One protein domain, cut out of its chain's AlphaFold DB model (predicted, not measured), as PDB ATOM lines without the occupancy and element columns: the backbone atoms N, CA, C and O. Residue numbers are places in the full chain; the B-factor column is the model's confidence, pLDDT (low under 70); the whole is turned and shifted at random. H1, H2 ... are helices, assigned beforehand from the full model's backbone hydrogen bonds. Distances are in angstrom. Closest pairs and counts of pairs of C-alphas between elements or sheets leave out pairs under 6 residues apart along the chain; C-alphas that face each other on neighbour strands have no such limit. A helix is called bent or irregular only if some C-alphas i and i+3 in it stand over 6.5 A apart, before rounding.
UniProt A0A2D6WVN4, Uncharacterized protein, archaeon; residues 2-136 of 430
ATOM      1  N   SER A   2     151.433 151.039  93.042       49.06
ATOM      2  CA  SER A   2     150.935 149.873  92.280       49.06
ATOM      3  C   SER A   2     151.821 149.540  91.076       49.06
ATOM      4  O   SER A   2     152.225 148.395  90.933       49.06
ATOM      5  N   GLU A   3     152.190 150.545  90.275       42.69
ATOM      6  CA  GLU A   3     152.909 150.380  88.998       42.69
ATOM      7  C   GLU A   3     154.202 149.565  89.131       42.69
ATOM      8  O   GLU A   3     154.352 148.559  88.454       42.69
ATOM      9  N   LYS A   4     155.088 149.912  90.076       49.59
ATOM     10  CA  LYS A   4     156.359 149.193  90.297       49.59
ATOM     11  C   LYS A   4     156.158 147.731  90.743       49.59
ATOM     12  O   LYS A   4     156.972 146.867  90.437       49.59
ATOM     13  N   ARG A   5     155.060 147.431  91.452       48.78
ATOM     14  CA  ARG A   5     154.699 146.059  91.863       48.78
ATOM     15  C   ARG A   5     154.084 145.267  90.714       48.78
ATOM     16  O   ARG A   5     154.339 144.074  90.586       48.78
ATOM     17  N   GLU A   6     153.302 145.937  89.876       47.91
ATOM     18  CA  GLU A   6     152.740 145.374  88.653       47.91
ATOM     19  C   GLU A   6     153.833 145.103  87.607       47.91
ATOM     20  O   GLU A   6     153.819 144.047  86.989       47.91
ATOM     21  N   GLU A   7     154.838 145.970  87.488       51.03
ATOM     22  CA  GLU A   7     156.035 145.776  86.660       51.03
ATOM     23  C   GLU A   7     156.834 144.528  87.078       51.03
ATOM     24  O   GLU A   7     157.098 143.660  86.245       51.03
ATOM     25  N   ILE A   8     157.141 144.373  88.374       49.47
ATOM     26  CA  ILE A   8     157.828 143.179  88.900       49.47
ATOM     27  C   ILE A   8     156.996 141.909  88.658       49.47
ATOM     28  O   ILE A   8     157.543 140.889  88.235       49.47
ATOM     29  N   ALA A   9     155.680 141.957  88.887       49.66
ATOM     30  CA  ALA A   9     154.797 140.821  88.626       49.66
ATOM     31  C   ALA A   9     154.742 140.461  87.129       49.66
ATOM     32  O   ALA A   9     154.823 139.285  86.787       49.66
ATOM     33  N   ASN A  10     154.655 141.453  86.238       49.66
ATOM     34  CA  ASN A  10     154.605 141.245  84.790       49.66
ATOM     35  C   ASN A  10     155.913 140.644  84.248       49.66
ATOM     36  O   ASN A  10     155.857 139.727  83.429       49.66
ATOM     37  N   ASN A  11     157.074 141.094  84.736       53.38
ATOM     38  CA  ASN A  11     158.366 140.517  84.349       53.38
ATOM     39  C   ASN A  11     158.476 139.047  84.794       53.38
ATOM     40  O   ASN A  11     158.785 138.184  83.978       53.38
ATOM     41  N   ARG A  12     158.097 138.723  86.041       54.88
ATOM     42  CA  ARG A  12     158.094 137.329  86.534       54.88
ATOM     43  C   ARG A  12     157.118 136.421  85.781       54.88
ATOM     44  O   ARG A  12     157.424 135.251  85.562       54.88
ATOM     45  N   VAL A  13     155.956 136.942  85.380       53.69
ATOM     46  CA  VAL A  13     155.002 136.218  84.520       53.69
ATOM     47  C   VAL A  13     155.635 135.909  83.162       53.69
ATOM     48  O   VAL A  13     155.532 134.774  82.707       53.69
ATOM     49  N   LYS A  14     156.336 136.873  82.549       53.78
ATOM     50  CA  LYS A  14     157.022 136.685  81.262       53.78
ATOM     51  C   LYS A  14     158.079 135.579  81.331       53.78
ATOM     52  O   LYS A  14     158.016 134.641  80.541       53.78
ATOM     53  N   ASP A  15     158.982 135.645  82.308       51.94
ATOM     54  CA  ASP A  15     160.051 134.651  82.481       51.94
ATOM     55  C   ASP A  15     159.474 133.240  82.733       51.94
ATOM     56  O   ASP A  15     159.957 132.246  82.194       51.94
ATOM     57  N   SER A  16     158.376 133.153  83.494       50.53
ATOM     58  CA  SER A  16     157.677 131.888  83.767       50.53
ATOM     59  C   SER A  16     157.018 131.287  82.514       50.53
ATOM     60  O   SER A  16     157.003 130.068  82.352       50.53
ATOM     61  N   ILE A  17     156.487 132.123  81.613       50.94
ATOM     62  CA  ILE A  17     155.915 131.688  80.327       50.94
ATOM     63  C   ILE A  17     157.021 131.198  79.383       50.94
ATOM     64  O   ILE A  17     156.869 130.149  78.758       50.94
ATOM     65  N   GLU A  18     158.162 131.892  79.325       53.09
ATOM     66  CA  GLU A  18     159.321 131.441  78.543       53.09
ATOM     67  C   GLU A  18     159.816 130.060  79.027       53.09
ATOM     68  O   GLU A  18     160.100 129.185  78.205       53.09
ATOM     69  N   ILE A  19     159.813 129.803  80.344       48.38
ATOM     70  CA  ILE A  19     160.147 128.489  80.934       48.38
ATOM     71  C   ILE A  19     159.092 127.418  80.605       48.38
ATOM     72  O   ILE A  19     159.449 126.276  80.310       48.38
ATOM     73  N   PHE A  20     157.801 127.760  80.603       46.25
ATOM     74  CA  PHE A  20     156.729 126.826  80.235       46.25
ATOM     75  C   PHE A  20     156.905 126.276  78.813       46.25
ATOM     76  O   PHE A  20     156.830 125.065  78.613       46.25
ATOM     77  N   PHE A  21     157.205 127.150  77.849       47.34
ATOM     78  CA  PHE A  21     157.409 126.761  76.451       47.34
ATOM     79  C   PHE A  21     158.766 126.107  76.157       47.34
ATOM     80  O   PHE A  21     158.892 125.430  75.136       47.34
ATOM     81  N   SER A  22     159.780 126.300  77.007       46.25
ATOM     82  CA  SER A  22     161.128 125.751  76.793       46.25
ATOM     83  C   SER A  22     161.413 124.459  77.564       46.25
ATOM     84  O   SER A  22     162.036 123.560  77.002       46.25
ATOM     85  N   GLU A  23     160.965 124.341  78.821       42.25
ATOM     86  CA  GLU A  23     161.367 123.244  79.723       42.25
ATOM     87  C   GLU A  23     160.228 122.638  80.576       42.25
ATOM     88  O   GLU A  23     160.454 121.663  81.289       42.25
ATOM     89  N   GLY A  24     158.986 123.135  80.488       41.59
ATOM     90  CA  GLY A  24     157.801 122.433  81.015       41.59
ATOM     91  C   GLY A  24     157.677 122.343  82.548       41.59
ATOM     92  O   GLY A  24     156.932 121.504  83.059       41.59
ATOM     93  N   HIS A  25     158.381 123.193  83.298       43.69
ATOM     94  CA  HIS A  25     158.369 123.210  84.766       43.69
ATOM     95  C   HIS A  25     157.780 124.513  85.332       43.69
ATOM     96  O   HIS A  25     158.495 125.410  85.771       43.69
ATOM     97  N   LEU A  26     156.446 124.589  85.342       47.69
ATOM     98  CA  LEU A  26     155.668 125.578  86.101       47.69
ATOM     99  C   LEU A  26     155.213 125.009  87.464       47.69
ATOM    100  O   LEU A  26     155.371 123.809  87.709       47.69
ATOM    101  N   PRO A  27     154.615 125.833  88.356       49.44
ATOM    102  CA  PRO A  27     153.836 125.332  89.489       49.44
ATOM    103  C   PRO A  27     152.812 124.276  89.054       49.44
ATOM    104  O   PRO A  27     152.396 124.257  87.896       49.44
ATOM    105  N   ILE A  28     152.365 123.428  89.987       53.81
ATOM    106  CA  ILE A  28     151.374 122.370  89.721       53.81
ATOM    107  C   ILE A  28     149.994 123.003  89.462       53.81
ATOM    108  O   ILE A  28     149.137 123.062  90.341       53.81
ATOM    109  N   VAL A  29     149.802 123.507  88.247       60.41
ATOM    110  CA  VAL A  29     148.521 123.946  87.697       60.41
ATOM    111  C   VAL A  29     147.853 122.729  87.062       60.41
ATOM    112  O   VAL A  29     148.515 121.966  86.360       60.41
ATOM    113  N   SER A  30     146.559 122.514  87.307       72.75
ATOM    114  CA  SER A  30     145.850 121.392  86.687       72.75
ATOM    115  C   SER A  30     145.450 121.712  85.245       72.75
ATOM    116  O   SER A  30     144.987 122.815  84.945       72.75
ATOM    117  N   ASP A  31     145.541 120.712  84.364       76.69
ATOM    118  CA  ASP A  31     145.063 120.806  82.975       76.69
ATOM    119  C   ASP A  31     143.589 121.250  82.907       76.69
ATOM    120  O   ASP A  31     143.181 121.977  82.003       76.69
ATOM    121  N   GLU A  32     142.789 120.852  83.903       81.56
ATOM    122  CA  GLU A  32     141.384 121.235  84.048       81.56
ATOM    123  C   GLU A  32     141.208 122.743  84.309       81.56
ATOM    124  O   GLU A  32     140.349 123.370  83.687       81.56
ATOM    125  N   GLU A  33     142.031 123.360  85.167       78.88
ATOM    126  CA  GLU A  33     141.959 124.806  85.425       78.88
ATOM    127  C   GLU A  33     142.399 125.621  84.198       78.88
ATOM    128  O   GLU A  33     141.743 126.609  83.845       78.88
ATOM    129  N   ILE A  34     143.451 125.169  83.501       80.12
ATOM    130  CA  ILE A  34     143.914 125.785  82.249       80.12
ATOM    131  C   ILE A  34     142.805 125.713  81.193       80.12
ATOM    132  O   ILE A  34     142.441 126.744  80.628       80.12
ATOM    133  N   GLN A  35     142.216 124.533  80.968       83.62
ATOM    134  CA  GLN A  35     141.146 124.341  79.986       83.62
ATOM    135  C   GLN A  35     139.920 125.215  80.291       83.62
ATOM    136  O   GLN A  35     139.388 125.860  79.389       83.62
ATOM    137  N   VAL A  36     139.478 125.284  81.553       87.19
ATOM    138  CA  VAL A  36     138.319 126.101  81.957       87.19
ATOM    139  C   VAL A  36     138.562 127.595  81.707       87.19
ATOM    140  O   VAL A  36     137.643 128.317  81.300       87.19
ATOM    141  N   LEU A  37     139.787 128.085  81.922       86.69
ATOM    142  CA  LEU A  37     140.144 129.476  81.637       86.69
ATOM    143  C   LEU A  37     140.353 129.738  80.137       86.69
ATOM    144  O   LEU A  37     139.902 130.779  79.653       86.69
ATOM    145  N   ALA A  38     140.927 128.794  79.386       83.94
ATOM    146  CA  ALA A  38     141.053 128.871  77.930       83.94
ATOM    147  C   ALA A  38     139.670 128.927  77.252       83.94
ATOM    148  O   ALA A  38     139.405 129.848  76.478       83.94
ATOM    149  N   ASP A  39     138.736 128.045  77.632       90.12
ATOM    150  CA  ASP A  39     137.340 128.040  77.162       90.12
ATOM    151  C   ASP A  39     136.641 129.383  77.433       90.12
ATOM    152  O   ASP A  39     135.934 129.941  76.587       90.12
ATOM    153  N   LYS A  40     136.859 129.942  78.628       90.31
ATOM    154  CA  LYS A  40     136.305 131.237  79.039       90.31
ATOM    155  C   LYS A  40     136.891 132.398  78.232       90.31
ATOM    156  O   LYS A  40     136.147 133.317  77.878       90.31
ATOM    157  N   ASN A  41     138.189 132.368  77.935       88.12
ATOM    158  CA  ASN A  41     138.869 133.397  77.151       88.12
ATOM    159  C   ASN A  41     138.483 133.317  75.667       88.12
ATOM    160  O   ASN A  41     138.055 134.331  75.111       88.12
ATOM    161  N   LYS A  42     138.450 132.116  75.074       91.25
ATOM    162  CA  LYS A  42     137.914 131.877  73.726       91.25
ATOM    163  C   LYS A  42     136.479 132.381  73.583       91.25
ATOM    164  O   LYS A  42     136.158 133.115  72.648       91.25
ATOM    165  N   ARG A  43     135.602 132.066  74.542       87.81
ATOM    166  CA  ARG A  43     134.206 132.534  74.525       87.81
ATOM    167  C   ARG A  43     134.078 134.057  74.649       87.81
ATOM    168  O   ARG A  43     133.198 134.632  74.016       87.81
ATOM    169  N   ARG A  44     134.939 134.720  75.432       87.69
ATOM    170  CA  ARG A  44     135.007 136.194  75.503       87.69
ATOM    171  C   ARG A  44     135.458 136.803  74.176       87.69
ATOM    172  O   ARG A  44     134.834 137.755  73.722       87.69
ATOM    173  N   TYR A  45     136.479 136.232  73.543       90.69
ATOM    174  CA  TYR A  45     136.962 136.669  72.235       90.69
ATOM    175  C   TYR A  45     135.877 136.541  71.154       90.69
ATOM    176  O   TYR A  45     135.573 137.501  70.455       90.69
ATOM    177  N   LEU A  46     135.194 135.392  71.087       89.00
ATOM    178  CA  LEU A  46     134.088 135.172  70.146       89.00
ATOM    179  C   LEU A  46     132.887 136.113  70.374       89.00
ATOM    180  O   LEU A  46     132.118 136.332  69.439       89.00
ATOM    181  N   LEU A  47     132.695 136.633  71.595       87.31
ATOM    182  CA  LEU A  47     131.707 137.683  71.881       87.31
ATOM    183  C   LEU A  47     132.186 139.059  71.404       87.31
ATOM    184  O   LEU A  47     131.389 139.797  70.843       87.31
ATOM    185  N   ALA A  48     133.461 139.399  71.619       86.75
ATOM    186  CA  ALA A  48     134.035 140.680  71.199       86.75
ATOM    187  C   ALA A  48     134.082 140.838  69.667       86.75
ATOM    188  O   ALA A  48     133.895 141.936  69.159       86.75
ATOM    189  N   GLU A  49     134.272 139.732  68.946       90.75
ATOM    190  CA  GLU A  49     134.270 139.660  67.479       90.75
ATOM    191  C   GLU A  49     132.858 139.474  66.868       90.75
ATOM    192  O   GLU A  49     132.740 139.143  65.690       90.75
ATOM    193  N   ASP A  50     131.779 139.558  67.661       88.19
ATOM    194  CA  ASP A  50     130.376 139.251  67.289       88.19
ATOM    195  C   ASP A  50     130.113 137.836  66.702       88.19
ATOM    196  O   ASP A  50     128.972 137.446  66.424       88.19
ATOM    197  N   ARG A  51     131.145 136.990  66.585       88.88
ATOM    198  CA  ARG A  51     131.088 135.629  66.014       88.88
ATOM    199  C   ARG A  51     130.162 134.682  66.781       88.88
ATOM    200  O   ARG A  51     129.637 133.735  66.189       88.88
ATOM    201  N   MET A  52     129.914 134.935  68.067       89.69
ATOM    202  CA  MET A  52     128.957 134.162  68.867       89.69
ATOM    203  C   MET A  52     127.531 134.182  68.306       89.69
ATOM    204  O   MET A  52     126.844 133.166  68.415       89.69
ATOM    205  N   TYR A  53     127.087 135.281  67.684       85.88
ATOM    206  CA  TYR A  53     125.754 135.345  67.077       85.88
ATOM    207  C   TYR A  53     125.619 134.366  65.905       85.88
ATOM    208  O   TYR A  53     124.605 133.676  65.794       85.88
ATOM    209  N   GLY A  54     126.668 134.232  65.084       88.50
ATOM    210  CA  GLY A  54     126.730 133.233  64.014       88.50
ATOM    211  C   GLY A  54     126.650 131.804  64.555       88.50
ATOM    212  O   GLY A  54     125.812 131.027  64.112       88.50
ATOM    213  N   ILE A  55     127.436 131.482  65.590       88.38
ATOM    214  CA  ILE A  55     127.426 130.153  66.233       88.38
ATOM    215  C   ILE A  55     126.038 129.815  66.813       88.38
ATOM    216  O   ILE A  55     125.590 128.673  66.719       88.38
ATOM    217  N   GLN A  56     125.338 130.795  67.394       87.25
ATOM    218  CA  GLN A  56     123.977 130.613  67.914       87.25
ATOM    219  C   GLN A  56     122.938 130.418  66.800       87.25
ATOM    220  O   GLN A  56     122.058 129.567  66.935       87.25
ATOM    221  N   ALA A  57     123.046 131.163  65.695       86.81
ATOM    222  CA  ALA A  57     122.180 130.999  64.528       86.81
ATOM    223  C   ALA A  57     122.394 129.638  63.838       86.81
ATOM    224  O   ALA A  57     121.422 128.966  63.484       86.81
ATOM    225  N   ASP A  58     123.646 129.188  63.724       89.25
ATOM    226  CA  ASP A  58     123.995 127.860  63.212       89.25
ATOM    227  C   ASP A  58     123.443 126.748  64.115       89.25
ATOM    228  O   ASP A  58     122.846 125.794  63.616       89.25
ATOM    229  N   ALA A  59     123.567 126.883  65.442       87.94
ATOM    230  CA  ALA A  59     122.999 125.938  66.406       87.94
ATOM    231  C   ALA A  59     121.465 125.842  66.284       87.94
ATOM    232  O   ALA A  59     120.903 124.745  66.286       87.94
ATOM    233  N   GLU A  60     120.784 126.980  66.123       87.38
ATOM    234  CA  GLU A  60     119.340 127.051  65.876       87.38
ATOM    235  C   GLU A  60     118.957 126.367  64.552       87.38
ATOM    236  O   GLU A  60     118.011 125.579  64.517       87.38
ATOM    237  N   GLN A  61     119.708 126.602  63.468       87.69
ATOM    238  CA  GLN A  61     119.446 125.975  62.172       87.69
ATOM    239  C   GLN A  61     119.718 124.459  62.193       87.69
ATOM    240  O   GLN A  61     118.943 123.684  61.626       87.69
ATOM    241  N   SER A  62     120.790 124.019  62.856       86.12
ATOM    242  CA  SER A  62     121.102 122.602  63.065       86.12
ATOM    243  C   SER A  62     120.030 121.902  63.899       86.12
ATOM    244  O   SER A  62     119.609 120.808  63.532       86.12
ATOM    245  N   TYR A  63     119.529 122.540  64.959       86.81
ATOM    246  CA  TYR A  63     118.434 121.997  65.765       86.81
ATOM    247  C   TYR A  63     117.121 121.893  64.980       86.81
ATOM    248  O   TYR A  63     116.468 120.856  65.008       86.81
ATOM    249  N   ARG A  64     116.767 122.924  64.199       87.25
ATOM    250  CA  ARG A  64     115.607 122.892  63.290       87.25
ATOM    251  C   ARG A  64     115.687 121.727  62.299       87.25
ATOM    252  O   ARG A  64     114.697 121.032  62.103       87.25
ATOM    253  N   LYS A  65     116.865 121.477  61.712       87.19
ATOM    254  CA  LYS A  65     117.110 120.316  60.833       87.19
ATOM    255  C   LYS A  65     116.992 118.984  61.580       87.19
ATOM    256  O   LYS A  65     116.463 118.035  61.012       87.19
ATOM    257  N   HIS A  66     117.465 118.915  62.826       85.81
ATOM    258  CA  HIS A  66     117.340 117.722  63.662       85.81
ATOM    259  C   HIS A  66     115.868 117.408  63.958       85.81
ATOM    260  O   HIS A  66     115.409 116.342  63.552       85.81
ATOM    261  N   LEU A  67     115.117 118.361  64.524       86.19
ATOM    262  CA  LEU A  67     113.671 118.248  64.763       86.19
ATOM    263  C   LEU A  67     112.910 117.807  63.507       86.19
ATOM    264  O   LEU A  67     112.184 116.825  63.551       86.19
ATOM    265  N   ALA A  68     113.129 118.468  62.365       86.50
ATOM    266  CA  ALA A  68     112.462 118.113  61.108       86.50
ATOM    267  C   ALA A  68     112.730 116.667  60.639       86.50
ATOM    268  O   ALA A  68     111.973 116.141  59.825       86.50
ATOM    269  N   SER A  69     113.811 116.039  61.115       85.62
ATOM    270  CA  SER A  69     114.167 114.651  60.800       85.62
ATOM    271  C   SER A  69     113.689 113.628  61.834       85.62
ATOM    272  O   SER A  69     113.507 112.465  61.477       85.62
ATOM    273  N   THR A  70     113.497 114.034  63.094       86.00
ATOM    274  CA  THR A  70     113.099 113.148  64.201       86.00
ATOM    275  C   THR A  70     111.611 113.216  64.521       86.00
ATOM    276  O   THR A  70     111.006 112.175  64.767       86.00
ATOM    277  N   ASP A  71     111.019 114.410  64.490       87.69
ATOM    278  CA  ASP A  71     109.607 114.668  64.775       87.69
ATOM    279  C   ASP A  71     109.099 115.856  63.922       87.69
ATOM    280  O   ASP A  71     109.201 117.024  64.322       87.69
ATOM    281  N   PRO A  72     108.572 115.582  62.711       87.56
ATOM    282  CA  PRO A  72     108.080 116.617  61.804       87.56
ATOM    283  C   PRO A  72     106.895 117.423  62.356       87.56
ATOM    284  O   PRO A  72     106.776 118.608  62.045       87.56
ATOM    285  N   GLU A  73     106.032 116.818  63.181       86.00
ATOM    286  CA  GLU A  73     104.886 117.516  63.777       86.00
ATOM    287  C   GLU A  73     105.371 118.511  64.840       86.00
ATOM    288  O   GLU A  73     104.998 119.688  64.823       86.00
ATOM    289  N   LEU A  74     106.286 118.082  65.714       84.38
ATOM    290  CA  LEU A  74     106.911 118.950  66.709       84.38
ATOM    291  C   LEU A  74     107.744 120.064  66.053       84.38
ATOM    292  O   LEU A  74     107.728 121.202  66.529       84.38
ATOM    293  N   PHE A  75     108.409 119.783  64.926       88.38
ATOM    294  CA  PHE A  75     109.096 120.789  64.111       88.38
ATOM    295  C   PHE A  75     108.151 121.887  63.601       88.38
ATOM    296  O   PHE A  75     108.460 123.072  63.758       88.38
ATOM    297  N   GLU A  76     106.996 121.534  63.026       87.06
ATOM    298  CA  GLU A  76     106.027 122.528  62.544       87.06
ATOM    299  C   GLU A  76     105.485 123.399  63.684       87.06
ATOM    300  O   GLU A  76     105.340 124.616  63.520       87.06
ATOM    301  N   ILE A  77     105.229 122.812  64.859       86.12
ATOM    302  CA  ILE A  77     104.790 123.558  66.046       86.12
ATOM    303  C   ILE A  77     105.914 124.495  66.532       86.12
ATOM    304  O   ILE A  77     105.650 125.668  66.813       86.12
ATOM    305  N   TYR A  78     107.166 124.023  66.574       86.00
ATOM    306  CA  TYR A  78     108.341 124.806  66.979       86.00
ATOM    307  C   TYR A  78     108.587 126.016  66.064       86.00
ATOM    308  O   TYR A  78     108.752 127.141  66.547       86.00
ATOM    309  N   VAL A  79     108.574 125.812  64.741       86.31
ATOM    310  CA  VAL A  79     108.762 126.886  63.751       86.31
ATOM    311  C   VAL A  79     107.626 127.902  63.834       86.31
ATOM    312  O   VAL A  79     107.892 129.100  63.908       86.31
ATOM    313  N   ASN A  80     106.368 127.451  63.922       85.44
ATOM    314  CA  ASN A  80     105.235 128.356  64.121       85.44
ATOM    315  C   ASN A  80     105.356 129.169  65.417       85.44
ATOM    316  O   ASN A  80     104.966 130.330  65.441       85.44
ATOM    317  N   LEU A  81     105.890 128.601  66.497       83.38
ATOM    318  CA  LEU A  81     106.079 129.320  67.758       83.38
ATOM    319  C   LEU A  81     107.182 130.382  67.709       83.38
ATOM    320  O   LEU A  81     107.045 131.422  68.358       83.38
ATOM    321  N   LYS A  82     108.263 130.118  66.968       81.94
ATOM    322  CA  LYS A  82     109.417 131.019  66.852       81.94
ATOM    323  C   LYS A  82     109.234 132.116  65.810       81.94
ATOM    324  O   LYS A  82     109.612 133.253  66.080       81.94
ATOM    325  N   ASP A  83     108.655 131.783  64.661       85.25
ATOM    326  CA  ASP A  83     108.695 132.649  63.481       85.25
ATOM    327  C   ASP A  83     107.351 133.364  63.223       85.25
ATOM    328  O   ASP A  83     107.305 134.348  62.485       85.25
ATOM    329  N   ASN A  84     106.248 132.928  63.852       84.62
ATOM    330  CA  ASN A  84     104.948 133.594  63.726       84.62
ATOM    331  C   ASN A  84     104.826 134.780  64.701       84.62
ATOM    332  O   ASN A  84     104.501 134.631  65.888       84.62
ATOM    333  N   LEU A  85     105.074 135.977  64.168       73.75
ATOM    334  CA  LEU A  85     104.981 137.244  64.895       73.75
ATOM    335  C   LEU A  85     103.539 137.577  65.322       73.75
ATOM    336  O   LEU A  85     103.350 138.105  66.417       73.75
ATOM    337  N   ASP A  86     102.537 137.181  64.529       83.00
ATOM    338  CA  ASP A  86     101.110 137.479  64.746       83.00
ATOM    339  C   ASP A  86     100.422 136.534  65.756       83.00
ATOM    340  O   ASP A  86      99.226 136.655  66.042       83.00
ATOM    341  N   MET A  87     101.154 135.568  66.323       85.06
ATOM    342  CA  MET A  87     100.619 134.687  67.358       85.06
ATOM    343  C   MET A  87     100.390 135.454  68.668       85.06
ATOM    344  O   MET A  87     101.328 135.990  69.256       85.06
ATOM    345  N   SER A  88      99.151 135.442  69.174       87.75
ATOM    346  CA  SER A  88      98.824 136.067  70.461       87.75
ATOM    347  C   SER A  88      99.583 135.418  71.620       87.75
ATOM    348  O   SER A  88      99.706 134.192  71.684       87.75
ATOM    349  N   ASP A  89     100.029 136.224  72.588       82.44
ATOM    350  CA  ASP A  89     100.843 135.734  73.710       82.44
ATOM    351  C   ASP A  89     100.128 134.671  74.553       82.44
ATOM    352  O   ASP A  89     100.764 133.757  75.066       82.44
ATOM    353  N   VAL A  90      98.794 134.714  74.635       84.19
ATOM    354  CA  VAL A  90      97.993 133.661  75.285       84.19
ATOM    355  C   VAL A  90      98.154 132.317  74.566       84.19
ATOM    356  O   VAL A  90      98.342 131.288  75.215       84.19
ATOM    357  N   LYS A  91      98.119 132.307  73.225       82.62
ATOM    358  CA  LYS A  91      98.307 131.092  72.419       82.62
ATOM    359  C   LYS A  91      99.767 130.636  72.437       82.62
ATOM    360  O   LYS A  91     100.012 129.445  72.615       82.62
ATOM    361  N   ARG A  92     100.712 131.578  72.330       81.75
ATOM    362  CA  ARG A  92     102.161 131.340  72.414       81.75
ATOM    363  C   ARG A  92     102.531 130.698  73.754       81.75
ATOM    364  O   ARG A  92     103.098 129.614  73.757       81.75
ATOM    365  N   ASN A  93     102.110 131.285  74.875       82.75
ATOM    366  CA  ASN A  93     102.356 130.753  76.221       82.75
ATOM    367  C   ASN A  93     101.657 129.410  76.469       82.75
ATOM    368  O   ASN A  93     102.228 128.548  77.129       82.75
ATOM    369  N   SER A  94     100.446 129.204  75.938       85.88
ATOM    370  CA  SER A  94      99.753 127.910  76.033       85.88
ATOM    371  C   SER A  94     100.540 126.803  75.326       85.88
ATOM    372  O   SER A  94     100.838 125.774  75.926       85.88
ATOM    373  N   LEU A  95     100.962 127.037  74.081       81.38
ATOM    374  CA  LEU A  95     101.766 126.083  73.316       81.38
ATOM    375  C   LEU A  95     103.158 125.873  73.931       81.38
ATOM    376  O   LEU A  95     103.604 124.733  74.021       81.38
ATOM    377  N   TRP A  96     103.814 126.929  74.424       81.12
ATOM    378  CA  TRP A  96     105.098 126.812  75.126       81.12
ATOM    379  C   TRP A  96     104.972 126.042  76.447       81.12
ATOM    380  O   TRP A  96     105.896 125.343  76.833       81.12
ATOM    381  N   LYS A  97     103.817 126.097  77.122       83.06
ATOM    382  CA  LYS A  97     103.541 125.286  78.316       83.06
ATOM    383  C   LYS A  97     103.205 123.824  77.992       83.06
ATOM    384  O   LYS A  97     103.489 122.955  78.805       83.06
ATOM    385  N   THR A  98     102.584 123.550  76.845       83.06
ATOM    386  CA  THR A  98     102.211 122.183  76.432       83.06
ATOM    387  C   THR A  98     103.379 121.411  75.820       83.06
ATOM    388  O   THR A  98     103.482 120.208  76.032       83.06
ATOM    389  N   TYR A  99     104.241 122.088  75.060       79.56
ATOM    390  CA  TYR A  99     105.316 121.467  74.277       79.56
ATOM    391  C   TYR A  99     106.724 121.943  74.675       79.56
ATOM    392  O   TYR A  99     107.699 121.463  74.106       79.56
ATOM    393  N   GLY A 100     106.852 122.861  75.642       71.88
ATOM    394  CA  GLY A 100     108.133 123.426  76.089       71.88
ATOM    395  C   GLY A 100     109.158 122.360  76.442       71.88
ATOM    396  O   GLY A 100     110.226 122.344  75.844       71.88
ATOM    397  N   ASP A 101     108.787 121.409  77.297       71.56
ATOM    398  CA  ASP A 101     109.632 120.283  77.714       71.56
ATOM    399  C   ASP A 101     110.108 119.415  76.526       71.56
ATOM    400  O   ASP A 101     111.186 118.831  76.577       71.56
ATOM    401  N   ALA A 102     109.338 119.354  75.431       71.00
ATOM    402  CA  ALA A 102     109.711 118.655  74.197       71.00
ATOM    403  C   ALA A 102     110.588 119.513  73.255       71.00
ATOM    404  O   ALA A 102     111.334 118.976  72.438       71.00
ATOM    405  N   PHE A 103     110.539 120.844  73.379       68.38
ATOM    406  CA  PHE A 103     111.478 121.773  72.734       68.38
ATOM    407  C   PHE A 103     112.755 122.005  73.555       68.38
ATOM    408  O   PHE A 103     113.747 122.508  73.021       68.38
ATOM    409  N   GLU A 104     112.752 121.658  74.844       61.69
ATOM    410  CA  GLU A 104     113.902 121.741  75.746       61.69
ATOM    411  C   GLU A 104     114.886 120.579  75.558       61.69
ATOM    412  O   GLU A 104     115.467 120.064  76.514       61.69
ATOM    413  N   ASP A 105     115.251 120.303  74.303       60.19
ATOM    414  CA  ASP A 105     116.576 119.750  74.010       60.19
ATOM    415  C   ASP A 105     117.647 120.850  74.175       60.19
ATOM    416  O   ASP A 105     118.382 121.268  73.270       60.19
ATOM    417  N   THR A 106     117.684 121.371  75.401       56.22
ATOM    418  CA  THR A 106     118.718 122.265  75.904       56.22
ATOM    419  C   THR A 106     120.076 121.581  75.849       56.22
ATOM    420  O   THR A 106     121.073 122.284  75.719       56.22
ATOM    421  N   TYR A 107     120.122 120.243  75.865       62.25
ATOM    422  CA  TYR A 107     121.335 119.459  75.683       62.25
ATOM    423  C   TYR A 107     121.917 119.645  74.275       62.25
ATOM    424  O   TYR A 107     123.034 120.142  74.170       62.25
ATOM    425  N   PHE A 108     121.173 119.382  73.194       71.12
ATOM    426  CA  PHE A 108     121.686 119.467  71.817       71.12
ATOM    427  C   PHE A 108     122.215 120.858  71.447       71.12
ATOM    428  O   PHE A 108     123.320 120.987  70.913       71.12
ATOM    429  N   LYS A 109     121.461 121.931  71.730       74.81
ATOM    430  CA  LYS A 109     121.919 123.297  71.399       74.81
ATOM    431  C   LYS A 109     123.105 123.730  72.252       74.81
ATOM    432  O   LYS A 109     124.019 124.373  71.735       74.81
ATOM    433  N   LYS A 110     123.098 123.393  73.545       76.88
ATOM    434  CA  LYS A 110     124.208 123.694  74.451       76.88
ATOM    435  C   LYS A 110     125.455 122.923  74.037       76.88
ATOM    436  O   LYS A 110     126.498 123.545  73.907       76.88
ATOM    437  N   GLU A 111     125.330 121.636  73.728       82.94
ATOM    438  CA  GLU A 111     126.417 120.794  73.232       82.94
ATOM    439  C   GLU A 111     126.972 121.316  71.897       82.94
ATOM    440  O   GLU A 111     128.188 121.388  71.733       82.94
ATOM    441  N   TYR A 112     126.121 121.749  70.957       85.19
ATOM    442  CA  TYR A 112     126.586 122.371  69.712       85.19
ATOM    443  C   TYR A 112     127.419 123.628  69.990       85.19
ATOM    444  O   TYR A 112     128.507 123.787  69.436       85.19
ATOM    445  N   ILE A 113     126.920 124.524  70.849       83.50
ATOM    446  CA  ILE A 113     127.623 125.760  71.208       83.50
ATOM    447  C   ILE A 113     128.927 125.427  71.941       83.50
ATOM    448  O   ILE A 113     129.972 125.930  71.547       83.50
ATOM    449  N   GLU A 114     128.905 124.532  72.929       85.19
ATOM    450  CA  GLU A 114     130.088 124.100  73.681       85.19
ATOM    451  C   GLU A 114     131.147 123.490  72.755       85.19
ATOM    452  O   GLU A 114     132.289 123.941  72.785       85.19
ATOM    453  N   ARG A 115     130.780 122.588  71.834       84.81
ATOM    454  CA  ARG A 115     131.697 122.043  70.810       84.81
ATOM    455  C   ARG A 115     132.305 123.114  69.891       84.81
ATOM    456  O   ARG A 115     133.363 122.877  69.320       84.81
ATOM    457  N   ARG A 116     131.652 124.269  69.711       86.56
ATOM    458  CA  ARG A 116     132.148 125.395  68.892       86.56
ATOM    459  C   ARG A 116     132.908 126.459  69.687       86.56
ATOM    460  O   ARG A 116     133.663 127.218  69.085       86.56
ATOM    461  N   THR A 117     132.705 126.539  71.002       87.00
ATOM    462  CA  THR A 117     133.321 127.557  71.875       87.00
ATOM    463  C   THR A 117     134.399 127.014  72.805       87.00
ATOM    464  O   THR A 117     135.130 127.815  73.377       87.00
ATOM    465  N   LYS A 118     134.498 125.691  72.967       89.44
ATOM    466  CA  LYS A 118     135.587 125.023  73.686       89.44
ATOM    467  C   LYS A 118     136.914 125.231  72.949       89.44
ATOM    468  O   LYS A 118     136.937 125.234  71.715       89.44
ATOM    469  N   ALA A 119     137.991 125.448  73.693       83.38
ATOM    470  CA  ALA A 119     139.336 125.608  73.159       83.38
ATOM    471  C   ALA A 119     139.988 124.234  72.904       83.38
ATOM    472  O   ALA A 119     139.897 123.343  73.752       83.38
ATOM    473  N   SER A 120     140.636 124.053  71.753       82.25
ATOM    474  CA  SER A 120     141.521 122.923  71.443       82.25
ATOM    475  C   SER A 120     142.972 123.399  71.475       82.25
ATOM    476  O   SER A 120     143.289 124.470  70.970       82.25
ATOM    477  N   ILE A 121     143.877 122.603  72.051       71.50
ATOM    478  CA  ILE A 121     145.308 122.958  72.111       71.50
ATOM    479  C   ILE A 121     145.883 123.161  70.695       71.50
ATOM    480  O   ILE A 121     146.711 124.045  70.495       71.50
ATOM    481  N   ASP A 122     145.392 122.391  69.718       71.00
ATOM    482  CA  ASP A 122     145.853 122.422  68.325       71.00
ATOM    483  C   ASP A 122     145.442 123.696  67.553       71.00
ATOM    484  O   ASP A 122     146.196 124.136  66.686       71.00
ATOM    485  N   ASP A 123     144.271 124.288  67.841       74.62
ATOM    486  CA  ASP A 123     143.728 125.435  67.082       74.62
ATOM    487  C   ASP A 123     143.712 126.762  67.872       74.62
ATOM    488  O   ASP A 123     143.525 127.824  67.277       74.62
ATOM    489  N   ASP A 124     143.856 126.720  69.203       80.25
ATOM    490  CA  ASP A 124     143.597 127.846  70.115       80.25
ATOM    491  C   ASP A 124     144.760 128.138  71.091       80.25
ATOM    492  O   ASP A 124     144.519 128.611  72.209       80.25
ATOM    493  N   SER A 125     146.010 127.855  70.700       75.56
ATOM    494  CA  SER A 125     147.231 128.003  71.525       75.56
ATOM    495  C   SER A 125     147.257 129.265  72.393       75.56
ATOM    496  O   SER A 125     147.524 129.201  73.593       75.56
ATOM    497  N   ASP A 126     146.901 130.403  71.802       79.56
ATOM    498  CA  ASP A 126     146.976 131.726  72.418       79.56
ATOM    499  C   ASP A 126     146.042 131.839  73.639       79.56
ATOM    500  O   ASP A 126     146.377 132.486  74.630       79.56
ATOM    501  N   PHE A 127     144.883 131.163  73.633       83.00
ATOM    502  CA  PHE A 127     143.976 131.159  74.787       83.00
ATOM    503  C   PHE A 127     144.480 130.270  75.931       83.00
ATOM    504  O   PHE A 127     144.188 130.577  77.090       83.00
ATOM    505  N   PHE A 128     145.252 129.220  75.631       74.62
ATOM    506  CA  PHE A 128     145.951 128.422  76.642       74.62
ATOM    507  C   PHE A 128     147.126 129.207  77.243       74.62
ATOM    508  O   PHE A 128     147.251 129.252  78.466       74.62
ATOM    509  N   GLU A 129     147.914 129.913  76.426       75.88
ATOM    510  CA  GLU A 129     148.972 130.815  76.908       75.88
ATOM    511  C   GLU A 129     148.403 131.918  77.815       75.88
ATOM    512  O   GLU A 129     148.878 132.121  78.935       75.88
ATOM    513  N   MET A 130     147.321 132.580  77.389       78.50
ATOM    514  CA  MET A 130     146.617 133.570  78.208       78.50
ATOM    515  C   MET A 130     146.077 132.978  79.518       78.50
ATOM    516  O   MET A 130     146.127 133.646  80.551       78.50
ATOM    517  N   ALA A 131     145.559 131.746  79.499       77.62
ATOM    518  CA  ALA A 131     145.071 131.069  80.700       77.62
ATOM    519  C   ALA A 131     146.212 130.786  81.691       77.62
ATOM    520  O   ALA A 131     146.098 131.151  82.863       77.62
ATOM    521  N   VAL A 132     147.327 130.220  81.219       71.38
ATOM    522  CA  VAL A 132     148.540 129.985  82.022       71.38
ATOM    523  C   VAL A 132     149.069 131.302  82.597       71.38
ATOM    524  O   VAL A 132     149.288 131.396  83.804       71.38
ATOM    525  N   SER A 133     149.182 132.346  81.772       68.94
ATOM    526  CA  SER A 133     149.585 133.695  82.189       68.94
ATOM    527  C   SER A 133     148.691 134.257  83.304       68.94
ATOM    528  O   SER A 133     149.190 134.755  84.316       68.94
ATOM    529  N   GLU A 134     147.363 134.120  83.185       76.44
ATOM    530  CA  GLU A 134     146.410 134.596  84.198       76.44
ATOM    531  C   GLU A 134     146.520 133.809  85.520       76.44
ATOM    532  O   GLU A 134     146.423 134.410  86.593       76.44
ATOM    533  N   ILE A 135     146.744 132.489  85.471       70.44
ATOM    534  CA  ILE A 135     146.939 131.641  86.664       70.44
ATOM    535  C   ILE A 135     148.263 131.985  87.358       70.44
ATOM    536  O   ILE A 135     148.275 132.274  88.555       70.44
ATOM    537  N   VAL A 136     149.368 132.034  86.607       61.66
ATOM    538  CA  VAL A 136     150.697 132.393  87.126       61.66
ATOM    539  C   VAL A 136     150.664 133.792  87.747       61.66
ATOM    540  O   VAL A 136     151.096 133.967  88.887       61.66
TER     541      VAL A 136
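Overview. This is residues 2 to 136 of the 430 residues of an uncharacterized protein of archaeon (UniProt A0A2D6WVN4). A long, thin chain of helices goes out through H2 and H3 to the hairpin of H4 and H5 at one end, then folds back through H6 to H7, with H1 set across the other end. Residues 2 to 8 of H1 stick out. The printed part has 135 residues, with seven named helices, H1 to H7, and no named strand: all helix. It is extended, with a radius of gyration of the C-alphas of 22.2 A and spans of 63 by 33 by 22 A.

Along the chain. H1, residues 2 to 23, begins at C-alpha 2 (150.935, 149.873, 92.280) and is 31.2 A long. H2, residues 31 to 48, is 25.6 A; H3, residues 51 to 70, is 28.8 A. H4 is residues 72 to 83. H5, residues 89 to 103, is irregular: C-alphas 98 and 101 are 7.8 A apart. H6 is residues 106 to 117. H7, residues 125 to 136, ends at C-alpha 136 (150.697, 132.393, 87.126).

Arrangement. H1 touches H7 with residues 13 to 17 alone, closest C-alphas Val 13 and Val 136, 6.3 A. H7 touches H2 at a steep tilt of 62 degrees, closest C-alphas Ala 38 and Phe 127, 4.9 A. H3 touches H6 at a steep tilt of 40 degrees, opposite ways, closest C-alphas Ala 59 and Lys 109, 5.8 A. H4 and H5 form a helical hairpin, closest C-alphas Leu 81 and Arg 92, 6.4 A. H1 and H5 are apart. Every O i to N i+4 pair is within hydrogen-bond range in H1, H2, H3, H4, H6 and H7; in H5, 9 of 11.

Size, cuts and confidence. The C-alphas farthest apart, Lys 4 and Glu 73, are 66.0 A apart. The printed part has no cut and no long link. Confidence is low, under 70, at residues 2 to 29, 103 to 107, 133 and 136.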